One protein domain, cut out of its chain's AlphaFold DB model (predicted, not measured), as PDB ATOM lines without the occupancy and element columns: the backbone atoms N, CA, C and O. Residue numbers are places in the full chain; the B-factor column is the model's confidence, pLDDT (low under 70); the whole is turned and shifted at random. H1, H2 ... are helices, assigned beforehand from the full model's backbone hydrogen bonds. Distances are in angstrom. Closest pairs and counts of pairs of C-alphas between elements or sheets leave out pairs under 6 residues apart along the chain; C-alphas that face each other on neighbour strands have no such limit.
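Overview. This is residues 10 to 95 of the 96 residues of an uncharacterized protein of Actinoplanes sp. TBRC 11911 (UniProt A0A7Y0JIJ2). A small head of three short helices sits at one end of a long, winding chain, and a lone helix, H1, sits at the far end. In the head H2 packs on H3, the longest helix, with the two about perpendicular, and after a tight turn at the end of H3 the chain folds back into H4, which makes a corner with H3. The printed part has 86 residues with four named helices, in the order H1, H2, H3, H4, and no named strand; it is all helix by class, though under half of the residues, 35, are in named elements. The whole is extended, with a radius of gyration of the C-alphas of 23.0 A and spans of 67 by 36 by 19 A.

Along the chain. Find C-alpha 73 at (284.304, 222.969, 156.868); from there H3, residues 73 to 85, runs 18.3 A to C-alpha 85. H2 is residues 60 to 66, 10.0 A long, and H4 is residues 88 to 94, 10.2 A long, ending at (276.120, 217.373, 173.502). H1, residues 13 to 20, begins at (280.710, 260.157, 210.989) and is 10.5 A long.

Arrangement. Start at H3, which touches H2 about perpendicular at 80 degrees; their closest C-alphas, of Pro 60 and Ala 79, are 4.9 A apart. H3 and H4 only just touch, with 3 pairs of C-alphas within 8 A, only at the corner by their link and with residues 82 to 83 of H3 alone; the closest C-alphas are those of Leu 83 and Ala 90, 6.3 A. H2 and H4 only just touch, also with 3 pairs, closest at the C-alphas of Ala 66 and Thr 94, 6.5 A, at a shallow tilt of 30 degrees, the same way. H1 is apart from H2, H3 and H4. In H1, H2 and H3 every O i to N i+4 pair is within hydrogen-bond range; in H4, 2 of 3 are.

Size, cuts and confidence. The farthest C-alphas, of Glu 13 and Glu 85, are 68.0 A apart. The link from H1 to H2, residues 21 to 59, is long; residues 10 to 27, 31 to 36 and 39 to 51 stand free. The printed part has no cut, and pLDDT is under 70 at residues 22, 28 and 30.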
ATOM      1  N   GLU A  10     278.462 251.590 212.160       78.06
ATOM      2  CA  GLU A  10     277.401 252.088 211.273       78.06
ATOM      3  C   GLU A  10     276.890 253.498 211.629       78.06
ATOM      4  O   GLU A  10     276.334 254.171 210.771       78.06
ATOM      5  N   GLU A  11     277.125 253.967 212.859       80.44
ATOM      6  CA  GLU A  11     276.780 255.312 213.351       80.44
ATOM      7  C   GLU A  11     278.008 256.243 213.433       80.44
ATOM      8  O   GLU A  11     277.980 257.277 214.106       80.44
ATOM      9  N   SER A  12     279.122 255.876 212.793       86.69
ATOM     10  CA  SER A  12     280.301 256.743 212.721       86.69
ATOM     11  C   SER A  12     280.150 257.828 211.649       86.69
ATOM     12  O   SER A  12     279.534 257.610 210.610       86.69
ATOM     13  N   GLU A  13     280.746 258.996 211.897       83.94
ATOM     14  CA  GLU A  13     280.710 260.157 210.989       83.94
ATOM     15  C   GLU A  13     281.293 259.824 209.607       83.94
ATOM     16  O   GLU A  13     280.685 260.144 208.597       83.94
ATOM     17  N   GLU A  14     282.381 259.048 209.555       84.38
ATOM     18  CA  GLU A  14     282.978 258.563 208.301       84.38
ATOM     19  C   GLU A  14     282.010 257.699 207.470       84.38
ATOM     20  O   GLU A  14     282.046 257.725 206.243       84.38
ATOM     21  N   VAL A  15     281.145 256.913 208.128       82.12
ATOM     22  CA  VAL A  15     280.127 256.102 207.442       82.12
ATOM     23  C   VAL A  15     278.964 256.974 206.980       82.12
ATOM     24  O   VAL A  15     278.457 256.752 205.885       82.12
ATOM     25  N   ALA A  16     278.567 257.978 207.765       81.44
ATOM     26  CA  ALA A  16     277.542 258.938 207.363       81.44
ATOM     27  C   ALA A  16     277.982 259.756 206.135       81.44
ATOM     28  O   ALA A  16     277.243 259.822 205.155       81.44
ATOM     29  N   ASP A  17     279.215 260.268 206.140       84.50
ATOM     30  CA  ASP A  17     279.788 261.022 205.020       84.50
ATOM     31  C   ASP A  17     279.895 260.169 203.745       84.50
ATOM     32  O   ASP A  17     279.643 260.657 202.647       84.50
ATOM     33  N   ALA A  18     280.215 258.877 203.875       80.75
ATOM     34  CA  ALA A  18     280.260 257.953 202.741       80.75
ATOM     35  C   ALA A  18     278.872 257.608 202.168       80.75
ATOM     36  O   ALA A  18     278.781 257.236 201.002       80.75
ATOM     37  N   ILE A  19     277.805 257.690 202.974       79.19
ATOM     38  CA  ILE A  19     276.417 257.486 202.522       79.19
ATOM     39  C   ILE A  19     275.889 258.738 201.815       79.19
ATOM     40  O   ILE A  19     275.165 258.613 200.829       79.19
ATOM     41  N   ASP A  20     276.237 259.928 202.313       78.25
ATOM     42  CA  ASP A  20     275.832 261.206 201.713       78.25
ATOM     43  C   ASP A  20     276.599 261.525 200.409       78.25
ATOM     44  O   ASP A  20     276.102 262.291 199.577       78.25
ATOM     45  N   ASP A  21     277.778 260.928 200.185       74.44
ATOM     46  CA  ASP A  21     278.508 260.996 198.910       74.44
ATOM     47  C   ASP A  21     277.872 260.055 197.867       74.44
ATOM     48  O   ASP A  21     278.341 258.949 197.596       74.44
ATOM     49  N   ASP A  22     276.761 260.505 197.280       67.44
ATOM     50  CA  ASP A  22     275.943 259.795 196.281       67.44
ATOM     51  C   ASP A  22     276.624 259.742 194.890       67.44
ATOM     52  O   ASP A  22     276.044 260.064 193.848       67.44
ATOM     53  N   VAL A  23     277.915 259.395 194.859       75.00
ATOM     54  CA  VAL A  23     278.726 259.253 193.645       75.00
ATOM     55  C   VAL A  23     278.896 257.771 193.351       75.00
ATOM     56  O   VAL A  23     279.904 257.137 193.669       75.00
ATOM     57  N   ALA A  24     277.886 257.195 192.710       72.81
ATOM     58  CA  ALA A  24     278.021 255.859 192.162       72.81
ATOM     59  C   ALA A  24     279.086 255.853 191.049       72.81
ATOM     60  O   ALA A  24     279.139 256.736 190.192       72.81
ATOM     61  N   VAL A  25     279.955 254.842 191.050       76.88
ATOM     62  CA  VAL A  25     280.919 254.638 189.964       76.88
ATOM     63  C   VAL A  25     280.138 254.218 188.722       76.88
ATOM     64  O   VAL A  25     279.536 253.148 188.730       76.88
ATOM     65  N   ASP A  26     280.189 255.014 187.649       73.69
ATOM     66  CA  ASP A  26     279.420 254.797 186.407       73.69
ATOM     67  C   ASP A  26     279.498 253.355 185.871       73.69
ATOM     68  O   ASP A  26     278.523 252.827 185.346       73.69
ATOM     69  N   ALA A  27     280.648 252.691 186.036       73.88
ATOM     70  CA  ALA A  27     280.858 251.308 185.606       73.88
ATOM     71  C   ALA A  27     280.002 250.267 186.361       73.88
ATOM     72  O   ALA A  27     279.845 249.154 185.867       73.88
ATOM     73  N   PHE A  28     279.473 250.612 187.537       69.12
ATOM     74  CA  PHE A  28     278.664 249.743 188.399       69.12
ATOM     75  C   PHE A  28     277.210 250.208 188.540       69.12
ATOM     76  O   PHE A  28     276.426 249.542 189.216       69.12
ATOM     77  N   ILE A  29     276.818 251.315 187.899       73.88
ATOM     78  CA  ILE A  29     275.412 251.726 187.826       73.88
ATOM     79  C   ILE A  29     274.703 250.797 186.837       73.88
ATOM     80  O   ILE A  29     274.635 251.061 185.636       73.88
ATOM     81  N   THR A  30     274.180 249.682 187.337       69.81
ATOM     82  CA  THR A  30     273.263 248.837 186.571       69.81
ATOM     83  C   THR A  30     271.851 249.410 186.678       69.81
ATOM     84  O   THR A  30     271.483 250.044 187.666       69.81
ATOM     85  N   GLY A  31     271.030 249.231 185.641       73.12
ATOM     86  CA  GLY A  31     269.683 249.816 185.546       73.12
ATOM     87  C   GLY A  31     268.646 249.248 186.529       73.12
ATOM     88  O   GLY A  31     267.452 249.334 186.247       73.12
ATOM     89  N   GLY A  32     269.074 248.623 187.633       72.69
ATOM     90  CA  GLY A  32     268.224 248.044 188.679       72.69
ATOM     91  C   GLY A  32     267.448 246.785 188.272       72.69
ATOM     92  O   GLY A  32     266.649 246.281 189.056       72.69
ATOM     93  N   GLY A  33     267.650 246.286 187.051       76.75
ATOM     94  CA  GLY A  33     267.023 245.068 186.540       76.75
ATOM     95  C   GLY A  33     267.821 243.805 186.862       76.75
ATOM     96  O   GLY A  33     268.945 243.871 187.356       76.75
ATOM     97  N   LYS A  34     267.230 242.646 186.549       81.12
ATOM     98  CA  LYS A  34     267.939 241.364 186.583       81.12
ATOM     99  C   LYS A  34     268.996 241.347 185.480       81.12
ATOM    100  O   LYS A  34     268.654 241.462 184.303       81.12
ATOM    101  N   ASP A  35     270.249 241.146 185.853       77.31
ATOM    102  CA  ASP A  35     271.356 240.944 184.922       77.31
ATOM    103  C   ASP A  35     272.379 239.947 185.497       77.31
ATOM    104  O   ASP A  35     272.097 239.240 186.467       77.31
ATOM    105  N   ARG A  36     273.541 239.814 184.847       76.75
ATOM    106  CA  ARG A  36     274.592 238.884 185.282       76.75
ATOM    107  C   ARG A  36     275.165 239.256 186.652       76.75
ATOM    108  O   ARG A  36     275.513 238.363 187.420       76.75
ATOM    109  N   ASP A  37     275.284 240.548 186.923       79.31
ATOM    110  CA  ASP A  37     275.935 241.093 188.108       79.31
ATOM    111  C   ASP A  37     274.897 241.401 189.215       79.31
ATOM    112  O   ASP A  37     275.249 241.495 190.390       79.31
ATOM    113  N   ASN A  38     273.607 241.446 188.858       79.31
ATOM    114  CA  ASN A  38     272.451 241.516 189.749       79.31
ATOM    115  C   ASN A  38     271.435 240.391 189.436       79.31
ATOM    116  O   ASN A  38     270.391 240.640 188.818       79.31
ATOM    117  N   PRO A  39     271.733 239.132 189.811       83.31
ATOM    118  CA  PRO A  39     270.836 238.014 189.566       83.31
ATOM    119  C   PRO A  39     269.618 238.066 190.493       83.31
ATOM    120  O   PRO A  39     269.699 238.451 191.656       83.31
ATOM    121  N   ASP A  40     268.484 237.606 189.978       83.75
ATOM    122  CA  ASP A  40     267.272 237.409 190.768       83.75
ATOM    123  C   ASP A  40     267.283 236.008 191.389       83.75
ATOM    124  O   ASP A  40     267.472 235.011 190.677       83.75
ATOM    125  N   PHE A  41     267.114 235.951 192.710       86.12
ATOM    126  CA  PHE A  41     267.158 234.729 193.504       86.12
ATOM    127  C   PHE A  41     265.744 234.255 193.822       86.12
ATOM    128  O   PHE A  41     264.896 235.038 194.238       86.12
ATOM    129  N   LEU A  42     265.525 232.949 193.702       89.69
ATOM    130  CA  LEU A  42     264.238 232.339 194.020       89.69
ATOM    131  C   LEU A  42     263.927 232.457 195.513       89.69
ATOM    132  O   LEU A  42     264.776 232.177 196.368       89.69
ATOM    133  N   GLN A  43     262.686 232.813 195.823       89.50
ATOM    134  CA  GLN A  43     262.163 232.814 197.180       89.50
ATOM    135  C   GLN A  43     261.799 231.389 197.632       89.50
ATOM    136  O   GLN A  43     261.556 230.499 196.810       89.50
ATOM    137  N   PRO A  44     261.704 231.126 198.947       89.94
ATOM    138  CA  PRO A  44     261.250 229.831 199.443       89.94
ATOM    139  C   PRO A  44     259.860 229.459 198.900       89.94
ATOM    140  O   PRO A  44     258.872 230.130 199.191       89.94
ATOM    141  N   GLY A  45     259.783 228.359 198.151       89.19
ATOM    142  CA  GLY A  45     258.543 227.871 197.539       89.19
ATOM    143  C   GLY A  45     258.340 228.278 196.076       89.19
ATOM    144  O   GLY A  45     257.371 227.820 195.479       89.19
ATOM    145  N   GLU A  46     259.235 229.080 195.492       91.56
ATOM    146  CA  GLU A  46     259.299 229.255 194.039       91.56
ATOM    147  C   GLU A  46     260.017 228.082 193.367       91.56
ATOM    148  O   GLU A  46     261.004 227.546 193.883       91.56
ATOM    149  N   GLU A  47     259.517 227.692 192.196       88.50
ATOM    150  CA  GLU A  47     260.142 226.677 191.357       88.50
ATOM    151  C   GLU A  47     261.118 227.338 190.370       88.50
ATOM    152  O   GLU A  47     260.762 228.332 189.735       88.50
ATOM    153  N   PRO A  48     262.345 226.810 190.216       84.38
ATOM    154  CA  PRO A  48     263.268 227.285 189.192       84.38
ATOM    155  C   PRO A  48     262.725 227.017 187.784       84.38
ATOM    156  O   PRO A  48     262.251 225.920 187.490       84.38
ATOM    157  N   GLU A  49     262.893 227.986 186.883       85.38
ATOM    158  CA  GLU A  49     262.847 227.719 185.444       85.38
ATOM    159  C   GLU A  49     264.159 227.053 185.018       85.38
ATOM    160  O   GLU A  49     265.222 227.677 185.006       85.38
ATOM    161  N   TRP A  50     264.080 225.771 184.674       83.12
ATOM    162  CA  TRP A  50     265.202 225.021 184.120       83.12
ATOM    163  C   TRP A  50     265.334 225.357 182.638       83.12
ATOM    164  O   TRP A  50     264.349 225.290 181.905       83.12
ATOM    165  N   ARG A  51     266.547 225.705 182.207       80.44
ATOM    166  CA  ARG A  51     266.890 225.811 180.789       80.44
ATOM    167  C   ARG A  51     267.873 224.716 180.425       80.44
ATOM    168  O   ARG A  51     268.755 224.393 181.215       80.44
ATOM    169  N   THR A  52     267.679 224.183 179.238       84.94
ATOM    170  CA  THR A  52     268.477 223.154 178.589       84.94
ATOM    171  C   THR A  52     269.423 223.785 177.572       84.94
ATOM    172  O   THR A  52     269.260 224.954 177.193       84.94
ATOM    173  N   GLY A  53     270.430 223.033 177.128       84.25
ATOM    174  CA  GLY A  53     271.367 223.506 176.111       84.25
ATOM    175  C   GLY A  53     270.666 223.925 174.815       84.25
ATOM    176  O   GLY A  53     271.051 224.928 174.208       84.25
ATOM    177  N   ALA A  54     269.599 223.219 174.427       88.50
ATOM    178  CA  ALA A  54     268.836 223.480 173.208       88.50
ATOM    179  C   ALA A  54     267.861 224.662 173.297       88.50
ATOM    180  O   ALA A  54     267.294 225.051 172.277       88.50
ATOM    181  N   ASP A  55     267.677 225.272 174.473       86.69
ATOM    182  CA  ASP A  55     266.849 226.480 174.615       86.69
ATOM    183  C   ASP A  55     267.528 227.742 174.043       86.69
ATOM    184  O   ASP A  55     266.903 228.802 173.946       86.69
ATOM    185  N   GLN A  56     268.812 227.660 173.686       83.44
ATOM    186  CA  GLN A  56     269.544 228.714 172.979       83.44
ATOM    187  C   GLN A  56     269.595 228.422 171.469       83.44
ATOM    188  O   GLN A  56     269.533 227.262 171.067       83.44
ATOM    189  N   PRO A  57     269.714 229.442 170.601       87.69
ATOM    190  CA  PRO A  57     270.059 229.211 169.201       87.69
ATOM    191  C   PRO A  57     271.491 228.663 169.091       87.69
ATOM    192  O   PRO A  57     272.389 229.181 169.749       87.69
ATOM    193  N   TRP A  58     271.685 227.646 168.248       92.75
ATOM    194  CA  TRP A  58     272.987 227.040 167.949       92.75
ATOM    195  C   TRP A  58     273.290 227.148 166.460       92.75
ATOM    196  O   TRP A  58     272.457 226.753 165.637       92.75
ATOM    197  N   ASP A  59     274.487 227.619 166.119       96.69
ATOM    198  CA  ASP A  59     275.023 227.467 164.774       96.69
ATOM    199  C   ASP A  59     275.720 226.094 164.623       96.69
ATOM    200  O   ASP A  59     276.163 225.489 165.605       96.69
ATOM    201  N   PRO A  60     275.869 225.568 163.392       97.31
ATOM    202  CA  PRO A  60     276.601 224.319 163.164       97.31
ATOM    203  C   PRO A  60     278.062 224.353 163.643       97.31
ATOM    204  O   PRO A  60     278.632 223.319 163.984       97.31
ATOM    205  N   GLU A  61     278.683 225.533 163.652       97.62
ATOM    206  CA  GLU A  61     280.032 225.729 164.189       97.62
ATOM    207  C   GLU A  61     280.068 225.499 165.703       97.62
ATOM    208  O   GLU A  61     280.890 224.708 166.168       97.62
ATOM    209  N   ASP A  62     279.110 226.070 166.441       96.50
ATOM    210  CA  ASP A  62     278.988 225.889 167.890       96.50
ATOM    211  C   ASP A  62     278.846 224.407 168.243       96.50
ATOM    212  O   ASP A  62     279.528 223.901 169.135       96.50
ATOM    213  N   LEU A  63     277.992 223.680 167.510       96.06
ATOM    214  CA  LEU A  63     277.784 222.255 167.759       96.06
ATOM    215  C   LEU A  63     279.074 221.454 167.519       96.06
ATOM    216  O   LEU A  63     279.401 220.567 168.307       96.06
ATOM    217  N   ALA A  64     279.848 221.782 166.478       97.38
ATOM    218  CA  ALA A  64     281.133 221.133 166.231       97.38
ATOM    219  C   ALA A  64     282.135 221.377 167.375       97.38
ATOM    220  O   ALA A  64     282.803 220.432 167.809       97.38
ATOM    221  N   GLU A  65     282.203 222.605 167.888       97.00
ATOM    222  CA  GLU A  65     283.066 222.958 169.017       97.00
ATOM    223  C   GLU A  65     282.632 222.277 170.319       97.00
ATOM    224  O   GLU A  65     283.475 221.738 171.042       97.00
ATOM    225  N   ALA A  66     281.329 222.234 170.605       94.75
ATOM    226  CA  ALA A  66     280.785 221.591 171.800       94.75
ATOM    227  C   ALA A  66     280.997 220.068 171.797       94.75
ATOM    228  O   ALA A  66     281.255 219.474 172.844       94.75
ATOM    229  N   GLU A  67     280.996 219.438 170.619       94.38
ATOM    230  CA  GLU A  67     281.424 218.045 170.447       94.38
ATOM    231  C   GLU A  67     282.948 217.843 170.601       94.38
ATOM    232  O   GLU A  67     283.446 216.715 170.496       94.38
ATOM    233  N   GLY A  68     283.709 218.917 170.832       96.62
ATOM    234  CA  GLY A  68     285.158 218.903 171.001       96.62
ATOM    235  C   GLY A  68     285.932 218.783 169.690       96.62
ATOM    236  O   GLY A  68     287.057 218.277 169.689       96.62
ATOM    237  N   ARG A  69     285.340 219.186 168.562       96.44
ATOM    238  CA  ARG A  69     285.980 219.141 167.244       96.44
ATOM    239  C   ARG A  69     286.348 220.539 166.781       96.44
ATOM    240  O   ARG A  69     285.605 221.488 166.986       96.44
ATOM    241  N   ASP A  70     287.466 220.646 166.070       97.56
ATOM    242  CA  ASP A  70     287.817 221.901 165.407       97.56
ATOM    243  C   ASP A  70     286.752 222.276 164.353       97.56
ATOM    244  O   ASP A  70     286.298 221.382 163.614       97.56
ATOM    245  N   PRO A  71     286.411 223.568 164.195       96.62
ATOM    246  CA  PRO A  71     285.402 224.064 163.254       96.62
ATOM    247  C   PRO A  71     285.921 224.078 161.806       96.62
ATOM    248  O   PRO A  71     286.012 225.090 161.114       96.62
ATOM    249  N   THR A  72     286.318 222.907 161.314       98.12
ATOM    250  CA  THR A  72     286.685 222.717 159.910       98.12
ATOM    251  C   THR A  72     285.423 222.645 159.043       98.12
ATOM    252  O   THR A  72     284.394 222.159 159.518       98.12
ATOM    253  N   PRO A  73     285.478 223.012 157.746       98.25
ATOM    254  CA  PRO A  73     284.304 222.969 156.868       98.25
ATOM    255  C   PRO A  73     283.576 221.615 156.840       98.25
ATOM    256  O   PRO A  73     282.356 221.573 156.743       98.25
ATOM    257  N   ALA A  74     284.309 220.503 156.960       98.00
ATOM    258  CA  ALA A  74     283.717 219.166 157.005       98.00
ATOM    259  C   ALA A  74     282.967 218.894 158.322       98.00
ATOM    260  O   ALA A  74     281.920 218.252 158.310       98.00
ATOM    261  N   ASN A  75     283.486 219.384 159.451       98.12
ATOM    262  CA  ASN A  75     282.829 219.229 160.749       98.12
ATOM    263  C   ASN A  75     281.589 220.119 160.861       98.12
ATOM    264  O   ASN A  75     280.592 219.657 161.408       98.12
ATOM    265  N   ILE A  76     281.641 221.329 160.295       98.44
ATOM    266  CA  ILE A  76     280.508 222.260 160.220       98.44
ATOM    267  C   ILE A  76     279.382 221.672 159.366       98.44
ATOM    268  O   ILE A  76     278.228 221.715 159.774       98.44
ATOM    269  N   GLU A  77     279.692 221.096 158.199       98.12
ATOM    270  CA  GLU A  77     278.651 220.507 157.344       98.12
ATOM    271  C   GLU A  77     277.988 219.301 158.014       98.12
ATOM    272  O   GLU A  77     276.770 219.180 157.997       98.12
ATOM    273  N   ARG A  78     278.773 218.453 158.688       97.44
ATOM    274  CA  ARG A  78     278.211 217.355 159.479       97.44
ATOM    275  C   ARG A  78     277.330 217.871 160.619       97.44
ATOM    276  O   ARG A  78     276.242 217.358 160.817       97.44
ATOM    277  N   ALA A  79     277.783 218.880 161.360       97.69
ATOM    278  CA  ALA A  79     276.988 219.473 162.431       97.69
ATOM    279  C   ALA A  79     275.697 220.116 161.897       97.69
ATOM    280  O   ALA A  79     274.664 220.054 162.556       97.69
ATOM    281  N   ARG A  80     275.724 220.680 160.683       97.94
ATOM    282  CA  ARG A  80     274.517 221.160 160.006       97.94
ATOM    283  C   ARG A  80     273.564 220.008 159.715       97.94
ATOM    284  O   ARG A  80     272.394 220.129 160.047       97.94
ATOM    285  N   GLU A  81     274.053 218.922 159.122       97.88
ATOM    286  CA  GLU A  81     273.239 217.732 158.839       97.88
ATOM    287  C   GLU A  81     272.607 217.179 160.127       97.88
ATOM    288  O   GLU A  81     271.412 216.911 160.155       97.88
ATOM    289  N   GLU A  82     273.366 217.121 161.226       96.88
ATOM    290  CA  GLU A  82     272.853 216.698 162.535       96.88
ATOM    291  C   GLU A  82     271.781 217.653 163.091       96.88
ATOM    292  O   GLU A  82     270.758 217.201 163.601       96.88
ATOM    293  N   LEU A  83     271.958 218.971 162.963       95.50
ATOM    294  CA  LEU A  83     270.933 219.950 163.352       95.50
ATOM    295  C   LEU A  83     269.690 219.895 162.449       95.50
ATOM    296  O   LEU A  83     268.587 220.177 162.913       95.50
ATOM    297  N   GLU A  84     269.840 219.548 161.174       96.62
ATOM    298  CA  GLU A  84     268.718 219.375 160.247       96.62
ATOM    299  C   GLU A  84     267.946 218.071 160.510       96.62
ATOM    300  O   GLU A  84     266.717 218.061 160.396       96.62
ATOM    301  N   GLU A  85     268.643 216.988 160.868       97.38
ATOM    302  CA  GLU A  85     268.054 215.674 161.148       97.38
ATOM    303  C   GLU A  85     267.441 215.595 162.556       97.38
ATOM    304  O   GLU A  85     266.256 215.283 162.705       97.38
ATOM    305  N   ASP A  86     268.241 215.892 163.581       95.69
ATOM    306  CA  ASP A  86     267.913 215.663 164.993       95.69
ATOM    307  C   ASP A  86     267.501 216.957 165.723       95.69
ATOM    308  O   ASP A  86     266.845 216.911 166.773       95.69
ATOM    309  N   GLY A  87     267.865 218.127 165.189       93.38
ATOM    310  CA  GLY A  87     267.493 219.433 165.738       93.38
ATOM    311  C   GLY A  87     267.876 219.597 167.214       93.38
ATOM    312  O   GLY A  87     269.024 219.332 167.581       93.38
ATOM    313  N   PRO A  88     266.937 220.006 168.094       93.62
ATOM    314  CA  PRO A  88     267.196 220.162 169.527       93.62
ATOM    315  C   PRO A  88     267.817 218.927 170.189       93.62
ATOM    316  O   PRO A  88     268.627 219.061 171.098       93.62
ATOM    317  N   ALA A  89     267.496 217.717 169.719       93.69
ATOM    318  CA  ALA A  89     268.017 216.492 170.317       93.69
ATOM    319  C   ALA A  89     269.534 216.318 170.109       93.69
ATOM    320  O   ALA A  89     270.201 215.743 170.973       93.69
ATOM    321  N   ALA A  90     270.092 216.829 169.003       94.44
ATOM    322  CA  ALA A  90     271.541 216.841 168.780       94.44
ATOM    323  C   ALA A  90     272.259 217.735 169.802       94.44
ATOM    324  O   ALA A  90     273.330 217.382 170.305       94.44
ATOM    325  N   ILE A  91     271.633 218.862 170.146       94.56
ATOM    326  CA  ILE A  91     272.157 219.818 171.118       94.56
ATOM    327  C   ILE A  91     272.084 219.214 172.524       94.56
ATOM    328  O   ILE A  91     273.114 219.100 173.176       94.56
ATOM    329  N   GLU A  92     270.925 218.707 172.950       92.62
ATOM    330  CA  GLU A  92     270.743 218.090 174.279       92.62
ATOM    331  C   GLU A  92     271.715 216.932 174.554       92.62
ATOM    332  O   GLU A  92     272.164 216.717 175.680       92.62
ATOM    333  N   ARG A  93     272.070 216.163 173.518       92.19
ATOM    334  CA  ARG A  93     273.056 215.078 173.628       92.19
ATOM    335  C   ARG A  93     274.461 215.594 173.939       92.19
ATOM    336  O   ARG A  93     275.246 214.884 174.571       92.19
ATOM    337  N   THR A  94     274.781 216.782 173.448       91.06
ATOM    338  CA  THR A  94     276.120 217.373 173.502       91.06
ATOM    339  C   THR A  94     276.273 218.273 174.727       91.06
ATOM    340  O   THR A  94     277.324 218.279 175.366       91.06
ATOM    341  N   VAL A  95     275.209 218.993 175.082       85.25
ATOM    342  CA  VAL A  95     275.184 220.031 176.115       85.25
ATOM    343  C   VAL A  95     273.917 219.841 176.960       85.25
ATOM    344  O   VAL A  95     272.846 220.291 176.551       85.25
TER     345      VAL A  95